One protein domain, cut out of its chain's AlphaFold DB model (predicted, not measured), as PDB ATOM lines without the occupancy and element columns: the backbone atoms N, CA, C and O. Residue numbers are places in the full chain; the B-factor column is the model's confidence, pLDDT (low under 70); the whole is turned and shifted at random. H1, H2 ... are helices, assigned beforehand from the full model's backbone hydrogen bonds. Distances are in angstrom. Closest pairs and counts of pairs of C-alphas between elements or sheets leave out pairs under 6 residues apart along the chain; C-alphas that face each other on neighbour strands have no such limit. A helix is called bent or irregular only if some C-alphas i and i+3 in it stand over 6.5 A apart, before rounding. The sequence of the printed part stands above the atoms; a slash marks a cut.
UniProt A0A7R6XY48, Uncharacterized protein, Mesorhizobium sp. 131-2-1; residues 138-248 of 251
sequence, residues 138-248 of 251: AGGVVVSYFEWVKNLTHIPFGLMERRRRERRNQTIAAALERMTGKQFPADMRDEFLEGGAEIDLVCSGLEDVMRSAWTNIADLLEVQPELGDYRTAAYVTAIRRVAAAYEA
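This is residues 138 to 248 of the 251 residues of an uncharacterized protein of Mesorhizobium sp. 131-2-1 (UniProt A0A7R6XY48). An open, zigzag frame of helices has the long helix H4 as its spine, with H5 making a corner near one end of it and the first part of H1 packing on its earlier half. Beyond the other end of H4 the hairpin of H2 and H3 makes a separate arm, and residues 239 to 248 of H5 stick out. The printed part has 111 residues with five named helices, H1 to H5 in order, and no named strand; the class is all helix. It is extended, with a radius of gyration of the C-alphas of 20.8 A and spans of 59 by 36 by 24 A.

H4, residues 198 to 223, measures 37.7 A from C-alpha 198 at (-12.295, 20.208, -22.917) to C-alpha 223. H5, residues 230 to 248, measures 26.9 A and ends at C-alpha 248 at (7.367, 2.997, -45.619). H1, residues 138 to 153, begins at (-13.801, 2.779, -33.247) and measures 23.0 A. H2, residues 162 to 180, measures 26.9 A. H3, residues 186 to 194, is irregular: C-alphas 187 and 190 are 7.4 A apart.

H4 touches H5 with residues 216 to 221 alone, about perpendicular at 80 degrees; the closest C-alphas, of Ile 217 and Ala 234, are 5.5 A apart. H1 touches H4 with residues 139 to 146 alone, at a steep tilt of 45 degrees, opposite ways; the closest C-alphas, of Gly 139 and Leu 206, are 6.6 A apart. H2 and H3 form a helical hairpin and touch, opposite ways at a tilt of 36 degrees, only just steep; their closest C-alphas, of Glu 166 and Leu 193, are 5.5 A apart. H2 and H4 are apart, as are H3 and H4. In H1, H2, H4 and H5 every O i to N i+4 pair is within hydrogen-bond range; in H3, 3 of 5 are.

The C-alphas farthest apart, of Gly 181 and Glu 247, are 61.3 A apart. The printed part has no cut and no long link. The mean pLDDT of the printed part is 90.5, and residues 195 to 196 are under 70.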
ATOM      1  N   ALA A 138     -15.147   2.214 -33.316       93.31
ATOM      2  CA  ALA A 138     -13.801   2.779 -33.247       93.31
ATOM      3  C   ALA A 138     -13.717   4.047 -32.382       93.31
ATOM      4  O   ALA A 138     -12.639   4.383 -31.887       93.31
ATOM      5  N   GLY A 139     -14.842   4.733 -32.147       90.19
ATOM      6  CA  GLY A 139     -14.877   5.956 -31.346       90.19
ATOM      7  C   GLY A 139     -14.318   5.783 -29.931       90.19
ATOM      8  O   GLY A 139     -13.618   6.666 -29.440       90.19
ATOM      9  N   GLY A 140     -14.527   4.618 -29.305       89.31
ATOM     10  CA  GLY A 140     -13.931   4.313 -28.000       89.31
ATOM     11  C   GLY A 140     -12.400   4.312 -28.048       89.31
ATOM     12  O   GLY A 140     -11.751   4.944 -27.218       89.31
ATOM     13  N   VAL A 141     -11.819   3.680 -29.073       92.75
ATOM     14  CA  VAL A 141     -10.362   3.617 -29.274       92.75
ATOM     15  C   VAL A 141      -9.784   4.998 -29.597       92.75
ATOM     16  O   VAL A 141      -8.719   5.349 -29.092       92.75
ATOM     17  N   VAL A 142     -10.493   5.806 -30.391       93.69
ATOM     18  CA  VAL A 142     -10.091   7.183 -30.724       93.69
ATOM     19  C   VAL A 142     -10.028   8.056 -29.469       93.69
ATOM     20  O   VAL A 142      -9.033   8.749 -29.248       93.69
ATOM     21  N   VAL A 143     -11.042   7.991 -28.605       92.31
ATOM     22  CA  VAL A 143     -11.046   8.764 -27.354       92.31
ATOM     23  C   VAL A 143      -9.981   8.250 -26.377       92.31
ATOM     24  O   VAL A 143      -9.303   9.064 -25.752       92.31
ATOM     25  N   SER A 144      -9.741   6.935 -26.297       92.31
ATOM     26  CA  SER A 144      -8.617   6.383 -25.519       92.31
ATOM     27  C   SER A 144      -7.254   6.855 -26.034       92.31
ATOM     28  O   SER A 144      -6.346   7.117 -25.244       92.31
ATOM     29  N   TYR A 145      -7.097   7.017 -27.350       93.44
ATOM     30  CA  TYR A 145      -5.895   7.619 -27.924       93.44
ATOM     31  C   TYR A 145      -5.735   9.084 -27.490       93.44
ATOM     32  O   TYR A 145      -4.643   9.482 -27.079       93.44
ATOM     33  N   PHE A 146      -6.808   9.881 -27.500       92.94
ATOM     34  CA  PHE A 146      -6.760  11.258 -26.993       92.94
ATOM     35  C   PHE A 146      -6.416  11.314 -25.501       92.94
ATOM     36  O   PHE A 146      -5.596  12.139 -25.093       92.94
ATOM     37  N   GLU A 147      -6.974  10.414 -24.691       91.69
ATOM     38  CA  GLU A 147      -6.625  10.288 -23.274       91.69
ATOM     39  C   GLU A 147      -5.132   9.984 -23.090       91.69
ATOM     40  O   GLU A 147      -4.454  10.627 -22.286       91.69
ATOM     41  N   TRP A 148      -4.583   9.057 -23.877       93.38
ATOM     42  CA  TRP A 148      -3.159   8.733 -23.846       93.38
ATOM     43  C   TRP A 148      -2.277   9.940 -24.201       93.38
ATOM     44  O   TRP A 148      -1.325  10.239 -23.477       93.38
ATOM     45  N   VAL A 149      -2.619  10.693 -25.254       91.19
ATOM     46  CA  VAL A 149      -1.899  11.923 -25.642       91.19
ATOM     47  C   VAL A 149      -1.954  12.979 -24.532       91.19
ATOM     48  O   VAL A 149      -0.932  13.589 -24.193       91.19
ATOM     49  N   LYS A 150      -3.124  13.180 -23.919       89.31
ATOM     50  CA  LYS A 150      -3.284  14.077 -22.766       89.31
ATOM     51  C   LYS A 150      -2.383  13.655 -21.604       89.31
ATOM     52  O   LYS A 150      -1.670  14.487 -21.045       89.31
ATOM     53  N   ASN A 151      -2.370  12.367 -21.269       91.06
ATOM     54  CA  ASN A 151      -1.568  11.834 -20.169       91.06
ATOM     55  C   ASN A 151      -0.061  11.963 -20.425       91.06
ATOM     56  O   ASN A 151       0.691  12.227 -19.494       91.06
ATOM     57  N   LEU A 152       0.395  11.849 -21.675       91.44
ATOM     58  CA  LEU A 152       1.796  12.103 -22.022       91.44
ATOM     59  C   LEU A 152       2.175  13.577 -21.860       91.44
ATOM     60  O   LEU A 152       3.226  13.903 -21.308       91.44
ATOM     61  N   THR A 153       1.317  14.477 -22.334       89.69
ATOM     62  CA  THR A 153       1.591  15.921 -22.334       89.69
ATOM     63  C   THR A 153       1.388  16.583 -20.972       89.69
ATOM     64  O   THR A 153       1.955  17.647 -20.742       89.69
ATOM     65  N   HIS A 154       0.616  15.965 -20.067       87.25
ATOM     66  CA  HIS A 154       0.233  16.514 -18.757       87.25
ATOM     67  C   HIS A 154      -0.448  17.894 -18.843       87.25
ATOM     68  O   HIS A 154      -0.426  18.676 -17.890       87.25
ATOM     69  N   ILE A 155      -1.058  18.209 -19.990       85.69
ATOM     70  CA  ILE A 155      -1.716  19.489 -20.258       85.69
ATOM     71  C   ILE A 155      -3.162  19.207 -20.693       85.69
ATOM     72  O   ILE A 155      -3.365  18.444 -21.635       85.69
ATOM     73  N   PRO A 156      -4.179  19.816 -20.050       84.25
ATOM     74  CA  PRO A 156      -5.562  19.729 -20.511       84.25
ATOM     75  C   PRO A 156      -5.714  20.286 -21.925       84.25
ATOM     76  O   PRO A 156      -5.112  21.318 -22.256       84.25
ATOM     77  N   PHE A 157      -6.562  19.665 -22.746       84.25
ATOM     78  CA  PHE A 157      -6.804  20.199 -24.084       84.25
ATOM     79  C   PHE A 157      -7.388  21.615 -24.003       84.25
ATOM     80  O   PHE A 157      -8.231  21.929 -23.163       84.25
ATOM     81  N   GLY A 158      -6.894  22.503 -24.867       83.25
ATOM     82  CA  GLY A 158      -7.353  23.890 -24.932       83.25
ATOM     83  C   GLY A 158      -6.865  24.805 -23.802       83.25
ATOM     84  O   GLY A 158      -7.205  25.990 -23.832       83.25
ATOM     85  N   LEU A 159      -6.040  24.336 -22.848       83.19
ATOM     86  CA  LEU A 159      -5.568  25.148 -21.708       83.19
ATOM     87  C   LEU A 159      -5.000  26.512 -22.142       83.19
ATOM     88  O   LEU A 159      -5.342  27.546 -21.569       83.19
ATOM     89  N   MET A 160      -4.145  26.521 -23.168       82.00
ATOM     90  CA  MET A 160      -3.490  27.738 -23.667       82.00
ATOM     91  C   MET A 160      -4.401  28.626 -24.528       82.00
ATOM     92  O   MET A 160      -4.079  29.791 -24.768       82.00
ATOM     93  N   GLU A 161      -5.541  28.111 -24.987       83.88
ATOM     94  CA  GLU A 161      -6.426  28.805 -25.928       83.88
ATOM     95  C   GLU A 161      -7.716  29.312 -25.287       83.88
ATOM     96  O   GLU A 161      -8.271  30.304 -25.762       83.88
ATOM     97  N   ARG A 162      -8.163  28.699 -24.184       82.19
ATOM     98  CA  ARG A 162      -9.466  28.958 -23.554       82.19
ATOM     99  C   ARG A 162      -9.725  30.446 -23.298       82.19
ATOM    100  O   ARG A 162     -10.602  31.039 -23.919       82.19
ATOM    101  N   ARG A 163      -8.868  31.104 -22.505       83.38
ATOM    102  CA  ARG A 163      -8.967  32.551 -22.201       83.38
ATOM    103  C   ARG A 163      -8.892  33.434 -23.451       83.38
ATOM    104  O   ARG A 163      -9.465  34.524 -23.484       83.38
ATOM    105  N   ARG A 164      -8.140  33.007 -24.471       84.81
ATOM    106  CA  ARG A 164      -8.007  33.744 -25.735       84.81
ATOM    107  C   ARG A 164      -9.298  33.646 -26.551       84.81
ATOM    108  O   ARG A 164      -9.714  34.650 -27.125       84.81
ATOM    109  N   ARG A 165      -9.928  32.470 -26.582       84.56
ATOM    110  CA  ARG A 165     -11.195  32.218 -27.274       84.56
ATOM    111  C   ARG A 165     -12.363  32.919 -26.576       84.56
ATOM    112  O   ARG A 165     -13.080  33.640 -27.259       84.56
ATOM    113  N   GLU A 166     -12.458  32.841 -25.249       86.44
ATOM    114  CA  GLU A 166     -13.441  33.589 -24.440       86.44
ATOM    115  C   GLU A 166     -13.379  35.102 -24.746       86.44
ATOM    116  O   GLU A 166     -14.376  35.715 -25.128       86.44
ATOM    117  N   ARG A 167     -12.184  35.716 -24.687       87.38
ATOM    118  CA  ARG A 167     -12.004  37.150 -25.009       87.38
ATOM    119  C   ARG A 167     -12.374  37.494 -26.450       87.38
ATOM    120  O   ARG A 167     -12.936  38.560 -26.708       87.38
ATOM    121  N   ARG A 168     -12.043  36.616 -27.401       90.12
ATOM    122  CA  ARG A 168     -12.414  36.800 -28.809       90.12
ATOM    123  C   ARG A 168     -13.933  36.774 -28.972       90.12
ATOM    124  O   ARG A 168     -14.470  37.677 -29.603       90.12
ATOM    125  N   ASN A 169     -14.612  35.804 -28.366       90.12
ATOM    126  CA  ASN A 169     -16.066  35.672 -28.441       90.12
ATOM    127  C   ASN A 169     -16.764  36.866 -27.769       90.12
ATOM    128  O   ASN A 169     -17.663  37.450 -28.365       90.12
ATOM    129  N   GLN A 170     -16.271  37.343 -26.620       88.56
ATOM    130  CA  GLN A 170     -16.744  38.591 -26.000       88.56
ATOM    131  C   GLN A 170     -16.606  39.801 -26.933       88.56
ATOM    132  O   GLN A 170     -17.523  40.612 -27.045       88.56
ATOM    133  N   THR A 171     -15.473  39.916 -27.631       91.94
ATOM    134  CA  THR A 171     -15.232  41.016 -28.577       91.94
ATOM    135  C   THR A 171     -16.205  40.957 -29.758       91.94
ATOM    136  O   THR A 171     -16.735  41.988 -30.167       91.94
ATOM    137  N   ILE A 172     -16.474  39.756 -30.282       91.69
ATOM    138  CA  ILE A 172     -17.438  39.535 -31.368       91.69
ATOM    139  C   ILE A 172     -18.858  39.876 -30.904       91.69
ATOM    140  O   ILE A 172     -19.550  40.622 -31.594       91.69
ATOM    141  N   ALA A 173     -19.272  39.394 -29.729       89.94
ATOM    142  CA  ALA A 173     -20.590  39.688 -29.169       89.94
ATOM    143  C   ALA A 173     -20.790  41.202 -28.995       89.94
ATOM    144  O   ALA A 173     -21.766  41.752 -29.497       89.94
ATOM    145  N   ALA A 174     -19.818  41.902 -28.400       90.75
ATOM    146  CA  ALA A 174     -19.881  43.352 -28.222       90.75
ATOM    147  C   ALA A 174     -19.924  44.117 -29.559       90.75
ATOM    148  O   ALA A 174     -20.626  45.124 -29.683       90.75
ATOM    149  N   ALA A 175     -19.191  43.654 -30.577       92.44
ATOM    150  CA  ALA A 175     -19.239  44.245 -31.912       92.44
ATOM    151  C   ALA A 175     -20.620  44.063 -32.565       92.44
ATOM    152  O   ALA A 175     -21.159  45.024 -33.115       92.44
ATOM    153  N   LEU A 176     -21.218  42.871 -32.456       92.94
ATOM    154  CA  LEU A 176     -22.564  42.586 -32.959       92.94
ATOM    155  C   LEU A 176     -23.627  43.430 -32.252       92.94
ATOM    156  O   LEU A 176     -24.474  44.021 -32.922       92.94
ATOM    157  N   GLU A 177     -23.557  43.555 -30.925       93.75
ATOM    158  CA  GLU A 177     -24.470  44.410 -30.157       93.75
ATOM    159  C   GLU A 177     -24.347  45.877 -30.589       93.75
ATOM    160  O   GLU A 177     -25.350  46.555 -30.816       93.75
ATOM    161  N   ARG A 178     -23.116  46.362 -30.802       93.94
ATOM    162  CA  ARG A 178     -22.867  47.735 -31.263       93.94
ATOM    163  C   ARG A 178     -23.364  47.989 -32.687       93.94
ATOM    164  O   ARG A 178     -23.858  49.077 -32.962       93.94
ATOM    165  N   MET A 179     -23.209  47.024 -33.592       94.44
ATOM    166  CA  MET A 179     -23.640  47.156 -34.989       94.44
ATOM    167  C   MET A 179     -25.158  47.045 -35.146       94.44
ATOM    168  O   MET A 179     -25.743  47.754 -35.960       94.44
ATOM    169  N   THR A 180     -25.792  46.149 -34.391       93.56
ATOM    170  CA  THR A 180     -27.231  45.866 -34.515       93.56
ATOM    171  C   THR A 180     -28.095  46.716 -33.587       93.56
ATOM    172  O   THR A 180     -29.300  46.825 -33.811       93.56
ATOM    173  N   GLY A 181     -27.509  47.288 -32.529       92.19
ATOM    174  CA  GLY A 181     -28.230  47.971 -31.454       92.19
ATOM    175  C   GLY A 181     -29.084  47.035 -30.588       92.19
ATOM    176  O   GLY A 181     -29.854  47.513 -29.758       92.19
ATOM    177  N   LYS A 182     -28.985  45.715 -30.787       91.69
ATOM    178  CA  LYS A 182     -29.727  44.690 -30.045       91.69
ATOM    179  C   LYS A 182     -28.790  43.978 -29.077       91.69
ATOM    180  O   LYS A 182     -27.617  43.812 -29.379       91.69
ATOM    181  N   GLN A 183     -29.312  43.546 -27.932       87.62
ATOM    182  CA  GLN A 183     -28.549  42.715 -26.998       87.62
ATOM    183  C   GLN A 183     -28.356  41.306 -27.560       87.62
ATOM    184  O   GLN A 183     -29.221  40.798 -28.281       87.62
ATOM    185  N   PHE A 184     -27.236  40.677 -27.212       87.75
ATOM    186  CA  PHE A 184     -26.985  39.284 -27.552       87.75
ATOM    187  C   PHE A 184     -28.026  38.384 -26.858       87.75
ATOM    188  O   PHE A 184     -28.278  38.588 -25.664       87.75
ATOM    189  N   PRO A 185     -28.637  37.414 -27.566       88.81
ATOM    190  CA  PRO A 185     -29.654  36.533 -26.992       88.81
ATOM    191  C   PRO A 185     -29.149  35.820 -25.732       88.81
ATOM    192  O   PRO A 185     -28.058  35.252 -25.737       88.81
ATOM    193  N   ALA A 186     -29.918  35.889 -24.642       84.19
ATOM    194  CA  ALA A 186     -29.497  35.379 -23.334       84.19
ATOM    195  C   ALA A 186     -29.369  33.849 -23.308       84.19
ATOM    196  O   ALA A 186     -28.480  33.324 -22.652       84.19
ATOM    197  N   ASP A 187     -30.218  33.163 -24.067       84.31
ATOM    198  CA  ASP A 187     -30.232  31.713 -24.260       84.31
ATOM    199  C   ASP A 187     -28.966  31.178 -24.944       84.31
ATOM    200  O   ASP A 187     -28.545  30.066 -24.653       84.31
ATOM    201  N   MET A 188     -28.322  31.979 -25.797       83.38
ATOM    202  CA  MET A 188     -27.099  31.590 -26.515       83.38
ATOM    203  C   MET A 188     -25.822  32.160 -25.890       83.38
ATOM    204  O   MET A 188     -24.711  31.874 -26.343       83.38
ATOM    205  N   ARG A 189     -25.958  33.057 -24.910       81.56
ATOM    206  CA  ARG A 189     -24.852  33.895 -24.442       81.56
ATOM    207  C   ARG A 189     -23.802  33.085 -23.702       81.56
ATOM    208  O   ARG A 189     -22.623  33.226 -24.009       81.56
ATOM    209  N   ASP A 190     -24.218  32.272 -22.743       78.56
ATOM    210  CA  ASP A 190     -23.283  31.565 -21.869       78.56
ATOM    211  C   ASP A 190     -22.472  30.533 -22.664       78.56
ATOM    212  O   ASP A 190     -21.240  30.569 -22.637       78.56
ATOM    213  N   GLU A 191     -23.144  29.736 -23.497       78.31
ATOM    214  CA  GLU A 191     -22.511  28.772 -24.407       78.31
ATOM    215  C   GLU A 191     -21.521  29.449 -25.370       78.31
ATOM    216  O   GLU A 191     -20.367  29.030 -25.504       78.31
ATOM    217  N   PHE A 192     -21.925  30.557 -26.006       81.31
ATOM    218  CA  PHE A 192     -21.049  31.277 -26.927       81.31
ATOM    219  C   PHE A 192     -19.824  31.874 -26.222       81.31
ATOM    220  O   PHE A 192     -18.739  31.950 -26.807       81.31
ATOM    221  N   LEU A 193     -19.967  32.326 -24.974       76.94
ATOM    222  CA  LEU A 193     -18.898  33.005 -24.245       76.94
ATOM    223  C   LEU A 193     -17.892  32.051 -23.599       76.94
ATOM    224  O   LEU A 193     -16.716  32.416 -23.547       76.94
ATOM    225  N   GLU A 194     -18.298  30.859 -23.155       72.62
ATOM    226  CA  GLU A 194     -17.402  29.898 -22.489       72.62
ATOM    227  C   GLU A 194     -16.312  29.324 -23.414       72.62
ATOM    228  O   GLU A 194     -15.298  28.814 -22.935       72.62
ATOM    229  N   GLY A 195     -16.445  29.474 -24.739       65.31
ATOM    230  CA  GLY A 195     -15.379  29.148 -25.696       65.31
ATOM    231  C   GLY A 195     -15.107  27.646 -25.865       65.31
ATOM    232  O   GLY A 195     -14.102  27.275 -26.482       65.31
ATOM    233  N   GLY A 196     -16.014  26.811 -25.368       69.50
ATOM    234  CA  GLY A 196     -15.955  25.357 -25.421       69.50
ATOM    235  C   GLY A 196     -15.116  24.744 -24.296       69.50
ATOM    236  O   GLY A 196     -13.990  25.169 -24.016       69.50
ATOM    237  N   ALA A 197     -15.673  23.732 -23.646       77.88
ATOM    238  CA  ALA A 197     -15.020  22.909 -22.647       77.88
ATOM    239  C   ALA A 197     -14.045  21.903 -23.289       77.88
ATOM    240  O   ALA A 197     -14.022  21.683 -24.499       77.88
ATOM    241  N   GLU A 198     -13.215  21.261 -22.463       82.00
ATOM    242  CA  GLU A 198     -12.295  20.208 -22.917       82.00
ATOM    243  C   GLU A 198     -13.037  19.071 -23.640       82.00
ATOM    244  O   GLU A 198     -12.541  18.536 -24.630       82.00
ATOM    245  N   ILE A 199     -14.250  18.752 -23.180       84.50
ATOM    246  CA  ILE A 199     -15.116  17.752 -23.806       84.50
ATOM    247  C   ILE A 199     -15.488  18.127 -25.245       84.50
ATOM    248  O   ILE A 199     -15.498  17.252 -26.099       84.50
ATOM    249  N   ASP A 200     -15.663  19.413 -25.556       84.00
ATOM    250  CA  ASP A 200     -16.023  19.861 -26.907       84.00
ATOM    251  C   ASP A 200     -14.871  19.655 -27.893       84.00
ATOM    252  O   ASP A 200     -15.089  19.336 -29.060       84.00
ATOM    253  N   LEU A 201     -13.625  19.781 -27.423       86.31
ATOM    254  CA  LEU A 201     -12.443  19.473 -28.231       86.31
ATOM    255  C   LEU A 201     -12.335  17.973 -28.510       86.31
ATOM    256  O   LEU A 201     -12.017  17.585 -29.633       86.31
ATOM    257  N   VAL A 202     -12.618  17.139 -27.507       90.38
ATOM    258  CA  VAL A 202     -12.635  15.678 -27.658       90.38
ATOM    259  C   VAL A 202     -13.747  15.253 -28.618       90.38
ATOM    260  O   VAL A 202     -13.472  14.500 -29.550       90.38
ATOM    261  N   CYS A 203     -14.967  15.766 -28.443       88.81
ATOM    262  CA  CYS A 203     -16.105  15.480 -29.316       88.81
ATOM    263  C   CYS A 203     -15.848  15.947 -30.753       88.81
ATOM    264  O   CYS A 203     -16.055  15.175 -31.684       88.81
ATOM    265  N   SER A 204     -15.323  17.161 -30.943       90.44
ATOM    266  CA  SER A 204     -14.984  17.677 -32.273       90.44
ATOM    267  C   SER A 204     -13.888  16.854 -32.954       90.44
ATOM    268  O   SER A 204     -14.011  16.532 -34.134       90.44
ATOM    269  N   GLY A 205     -12.833  16.477 -32.222       92.88
ATOM    270  CA  GLY A 205     -11.773  15.621 -32.758       92.88
ATOM    271  C   GLY A 205     -12.281  14.222 -33.110       92.88
ATOM    272  O   GLY A 205     -11.916  13.676 -34.149       92.88
ATOM    273  N   LEU A 206     -13.154  13.653 -32.277       94.56
ATOM    274  CA  LEU A 206     -13.802  12.374 -32.550       94.56
ATOM    275  C   LEU A 206     -14.671  12.459 -33.809       94.56
ATOM    276  O   LEU A 206     -14.561  11.601 -34.683       94.56
ATOM    277  N   GLU A 207     -15.502  13.494 -33.922       93.56
ATOM    278  CA  GLU A 207     -16.370  13.708 -35.079       93.56
ATOM    279  C   GLU A 207     -15.561  13.799 -36.379       93.56
ATOM    280  O   GLU A 207     -15.903  13.134 -37.359       93.56
ATOM    281  N   ASP A 208     -14.464  14.559 -36.389       95.81
ATOM    282  CA  ASP A 208     -13.603  14.714 -37.566       95.81
ATOM    283  C   ASP A 208     -12.957  13.387 -37.998       95.81
ATOM    284  O   ASP A 208     -12.985  13.022 -39.180       95.81
ATOM    285  N   VAL A 209     -12.449  12.605 -37.034       95.88
ATOM    286  CA  VAL A 209     -11.870  11.277 -37.296       95.88
ATOM    287  C   VAL A 209     -12.923  10.326 -37.862       95.88
ATOM    288  O   VAL A 209     -12.663   9.654 -38.865       95.88
ATOM    289  N   MET A 210     -14.117  10.286 -37.264       96.19
ATOM    290  CA  MET A 210     -15.203   9.405 -37.703       96.19
ATOM    291  C   MET A 210     -15.717   9.799 -39.094       96.19
ATOM    292  O   MET A 210     -15.820   8.944 -39.974       96.19
ATOM    293  N   ARG A 211     -15.951  11.091 -39.356       96.00
ATOM    294  CA  ARG A 211     -16.370  11.588 -40.682       96.00
ATOM    295  C   ARG A 211     -15.337  11.291 -41.760       96.00
ATOM    296  O   ARG A 211     -15.695  10.850 -42.853       96.00
ATOM    297  N   SER A 212     -14.060  11.496 -41.451       96.38
ATOM    298  CA  SER A 212     -12.965  11.201 -42.374       96.38
ATOM    299  C   SER A 212     -12.870   9.705 -42.669       96.38
ATOM    300  O   SER A 212     -12.689   9.309 -43.820       96.38
ATOM    301  N   ALA A 213     -13.008   8.848 -41.653       96.19
ATOM    302  CA  ALA A 213     -13.023   7.400 -41.842       96.19
ATOM    303  C   ALA A 213     -14.214   6.956 -42.703       96.19
ATOM    304  O   ALA A 213     -14.013   6.213 -43.660       96.19
ATOM    305  N   TRP A 214     -15.416   7.473 -42.429       97.06
ATOM    306  CA  TRP A 214     -16.603   7.197 -43.238       97.06
ATOM    307  C   TRP A 214     -16.420   7.602 -44.695       97.06
ATOM    308  O   TRP A 214     -16.676   6.792 -45.576       97.06
ATOM    309  N   THR A 215     -15.933   8.819 -44.944       97.06
ATOM    310  CA  THR A 215     -15.704   9.332 -46.304       97.06
ATOM    311  C   THR A 215     -14.772   8.400 -47.077       97.06
ATOM    312  O   THR A 215     -15.111   7.955 -48.162       97.06
ATOM    313  N   ASN A 216     -13.659   7.974 -46.468       96.00
ATOM    314  CA  ASN A 216     -12.741   7.022 -47.106       96.00
ATOM    315  C   ASN A 216     -13.405   5.674 -47.442       96.00
ATOM    316  O   ASN A 216     -13.110   5.094 -48.484       96.00
ATOM    317  N   ILE A 217     -14.271   5.160 -46.562       97.44
ATOM    318  CA  ILE A 217     -14.968   3.880 -46.765       97.44
ATOM    319  C   ILE A 217     -16.044   4.017 -47.851       97.44
ATOM    320  O   ILE A 217     -16.135   3.168 -48.738       97.44
ATOM    321  N   ALA A 218     -16.855   5.072 -47.778       96.31
ATOM    322  CA  ALA A 218     -17.958   5.328 -48.692       96.31
ATOM    323  C   ALA A 218     -17.456   5.637 -50.107       96.31
ATOM    324  O   ALA A 218     -17.897   4.982 -51.049       96.31
ATOM    325  N   ASP A 219     -16.478   6.537 -50.240       97.19
ATOM    326  CA  ASP A 219     -15.870   6.890 -51.525       97.19
ATOM    327  C   ASP A 219     -15.202   5.668 -52.165       97.19
ATOM    328  O   ASP A 219     -15.297   5.455 -53.372       97.19
ATOM    329  N   LEU A 220     -14.545   4.819 -51.361       97.12
ATOM    330  CA  LEU A 220     -13.947   3.588 -51.870       97.12
ATOM    331  C   LEU A 220     -15.006   2.650 -52.456       97.12
ATOM    332  O   LEU A 220     -14.776   2.089 -53.525       97.12
ATOM    333  N   LEU A 221     -16.142   2.474 -51.779       96.56
ATOM    334  CA  LEU A 221     -17.225   1.630 -52.282       96.56
ATOM    335  C   LEU A 221     -17.900   2.240 -53.520       96.56
ATOM    336  O   LEU A 221     -18.290   1.504 -54.421       96.56
ATOM    337  N   GLU A 222     -18.011   3.568 -53.594       96.25
ATOM    338  CA  GLU A 222     -18.541   4.264 -54.771       96.25
ATOM    339  C   GLU A 222     -17.622   4.097 -55.992       96.25
ATOM    340  O   GLU A 222     -18.095   3.835 -57.099       96.25
ATOM    341  N   VAL A 223     -16.303   4.192 -55.793       97.25
ATOM    342  CA  VAL A 223     -15.298   4.012 -56.855       97.25
ATOM    343  C   VAL A 223     -15.110   2.539 -57.234       97.25
ATOM    344  O   VAL A 223     -14.820   2.249 -58.395       97.25
ATOM    345  N   GLN A 224     -15.270   1.613 -56.283       96.94
ATOM    346  CA  GLN A 224     -15.125   0.162 -56.470       96.94
ATOM    347  C   GLN A 224     -16.394  -0.585 -56.015       96.94
ATOM    348  O   GLN A 224     -16.375  -1.263 -54.979       96.94
ATOM    349  N   PRO A 225     -17.508  -0.499 -56.772       95.19
ATOM    350  CA  PRO A 225     -18.764  -1.161 -56.413       95.19
ATOM    351  C   PRO A 225     -18.649  -2.687 -56.301       95.19
ATOM    352  O   PRO A 225     -19.467  -3.324 -55.636       95.19
ATOM    353  N   GLU A 226     -17.631  -3.295 -56.917       96.25
ATOM    354  CA  GLU A 226     -17.330  -4.724 -56.820       96.25
ATOM    355  C   GLU A 226     -16.983  -5.191 -55.398       96.25
ATOM    356  O   GLU A 226     -17.087  -6.383 -55.113       96.25
ATOM    357  N   LEU A 227     -16.613  -4.269 -54.498       94.25
ATOM    358  CA  LEU A 227     -16.414  -4.565 -53.076       94.25
ATOM    359  C   LEU A 227     -17.725  -4.954 -52.379       94.25
ATOM    360  O   LEU A 227     -17.698  -5.622 -51.350       94.25
ATOM    361  N   GLY A 228     -18.868  -4.556 -52.943       93.75
ATOM    362  CA  GLY A 228     -20.205  -5.017 -52.575       93.75
ATOM    363  C   GLY A 228     -20.788  -4.439 -51.283       93.75
ATOM    364  O   GLY A 228     -21.993  -4.208 -51.228       93.75
ATOM    365  N   ASP A 229     -19.986  -4.207 -50.243       94.94
ATOM    366  CA  ASP A 229     -20.471  -3.727 -48.944       94.94
ATOM    367  C   ASP A 229     -19.455  -2.872 -48.168       94.94
ATOM    368  O   ASP A 229     -18.243  -2.904 -48.403       94.94
ATOM    369  N   TYR A 230     -19.973  -2.104 -47.203       96.75
ATOM    370  CA  TYR A 230     -19.170  -1.212 -46.366       96.75
ATOM    371  C   TYR A 230     -18.184  -1.955 -45.459       96.75
ATOM    372  O   TYR A 230     -17.129  -1.404 -45.149       96.75
ATOM    373  N   ARG A 231     -18.476  -3.198 -45.051       96.25
ATOM    374  CA  ARG A 231     -17.554  -4.002 -44.234       96.25
ATOM    375  C   ARG A 231     -16.297  -4.342 -45.023       96.25
ATOM    376  O   ARG A 231     -15.186  -4.114 -44.549       96.25
ATOM    377  N   THR A 232     -16.466  -4.831 -46.242       96.25
ATOM    378  CA  THR A 232     -15.379  -5.163 -47.161       96.25
ATOM    379  C   THR A 232     -14.585  -3.909 -47.523       96.25
ATOM    380  O   THR A 232     -13.358  -3.919 -47.430       96.25
ATOM    381  N   ALA A 233     -15.258  -2.796 -47.832       97.38
ATOM    382  CA  ALA A 233     -14.595  -1.514 -48.073       97.38
ATOM    383  C   ALA A 233     -13.786  -1.023 -46.853       97.38
ATOM    384  O   ALA A 233     -12.654  -0.552 -47.007       97.38
ATOM    385  N   ALA A 234     -14.305  -1.193 -45.634       96.94
ATOM    386  CA  ALA A 234     -13.582  -0.868 -44.407       96.94
ATOM    387  C   ALA A 234     -12.327  -1.738 -44.226       96.94
ATOM    388  O   ALA A 234     -11.247  -1.201 -43.967       96.94
ATOM    389  N   TYR A 235     -12.421  -3.054 -44.451       96.75
ATOM    390  CA  TYR A 235     -11.257  -3.947 -44.402       96.75
ATOM    391  C   TYR A 235     -10.209  -3.599 -45.457       96.75
ATOM    392  O   TYR A 235      -9.025  -3.521 -45.133       96.75
ATOM    393  N   VAL A 236     -10.611  -3.339 -46.704       97.12
ATOM    394  CA  VAL A 236      -9.679  -2.931 -47.768       97.12
ATOM    395  C   VAL A 236      -8.985  -1.618 -47.404       97.12
ATOM    396  O   VAL A 236      -7.770  -1.501 -47.570       97.12
ATOM    397  N   THR A 237      -9.721  -0.651 -46.855       95.88
ATOM    398  CA  THR A 237      -9.157   0.620 -46.377       95.88
ATOM    399  C   THR A 237      -8.120   0.397 -45.275       95.88
ATOM    400  O   THR A 237      -7.023   0.960 -45.333       95.88
ATOM    401  N   ALA A 238      -8.429  -0.455 -44.294       95.81
ATOM    402  CA  ALA A 238      -7.514  -0.802 -43.211       95.81
ATOM    403  C   ALA A 238      -6.254  -1.512 -43.733       95.81
ATOM    404  O   ALA A 238      -5.140  -1.097 -43.414       95.81
ATOM    405  N   ILE A 239      -6.412  -2.523 -44.593       96.62
ATOM    406  CA  ILE A 239      -5.300  -3.278 -45.187       96.62
ATOM    407  C   ILE A 239      -4.385  -2.357 -45.995       96.62
ATOM    408  O   ILE A 239      -3.172  -2.425 -45.826       96.62
ATOM    409  N   ARG A 240      -4.934  -1.455 -46.822       95.00
ATOM    410  CA  ARG A 240      -4.131  -0.492 -47.598       95.00
ATOM    411  C   ARG A 240      -3.309   0.428 -46.697       95.00
ATOM    412  O   ARG A 240      -2.142   0.671 -46.984       95.00
ATOM    413  N   ARG A 241      -3.892   0.919 -45.597       93.56
ATOM    414  CA  ARG A 241      -3.173   1.762 -44.625       93.56
ATOM    415  C   ARG A 241      -2.055   1.004 -43.919       93.56
ATOM    416  O   ARG A 241      -0.966   1.547 -43.765       93.56
ATOM    417  N   VAL A 242      -2.319  -0.236 -43.513       94.88
ATOM    418  CA  VAL A 242      -1.303  -1.096 -42.900       94.88
ATOM    419  C   VAL A 242      -0.188  -1.377 -43.906       94.88
ATOM    420  O   VAL A 242       0.966  -1.107 -43.601       94.88
ATOM    421  N   ALA A 243      -0.516  -1.812 -45.124       95.06
ATOM    422  CA  ALA A 243       0.460  -2.080 -46.178       95.06
ATOM    423  C   ALA A 243       1.353  -0.864 -46.476       95.06
ATOM    424  O   ALA A 243       2.570  -0.998 -46.476       95.06
ATOM    425  N   ALA A 244       0.777   0.335 -46.609       94.50
ATOM    426  CA  ALA A 244       1.548   1.562 -46.814       94.50
ATOM    427  C   ALA A 244       2.521   1.860 -45.655       94.50
ATOM    428  O   ALA A 244       3.614   2.379 -45.878       94.50
ATOM    429  N   ALA A 245       2.148   1.523 -44.414       93.50
ATOM    430  CA  ALA A 245       3.040   1.658 -43.266       93.50
ATOM    431  C   ALA A 245       4.201   0.649 -43.313       93.50
ATOM    432  O   ALA A 245       5.323   1.025 -42.980       93.50
ATOM    433  N   TYR A 246       3.948  -0.592 -43.748       93.31
ATOM    434  CA  TYR A 246       4.984  -1.611 -43.965       93.31
ATOM    435  C   TYR A 246       5.941  -1.219 -45.107       93.31
ATOM    436  O   TYR A 246       7.158  -1.216 -44.917       93.31
ATOM    437  N   GLU A 247       5.408  -0.740 -46.235       93.69
ATOM    438  CA  GLU A 247       6.213  -0.242 -47.358       93.69
ATOM    439  C   GLU A 247       7.113   0.933 -46.942       93.69
ATOM    440  O   GLU A 247       8.286   0.987 -47.314       93.69
ATOM    441  N   ALA A 248       6.600   1.854 -46.117       92.56
ATOM    442  CA  ALA A 248       7.367   2.997 -45.619       92.56
ATOM    443  C   ALA A 248       8.557   2.598 -44.726       92.56
ATOM    444  O   ALA A 248       9.534   3.346 -44.644       92.56
TER     445      ALA A 248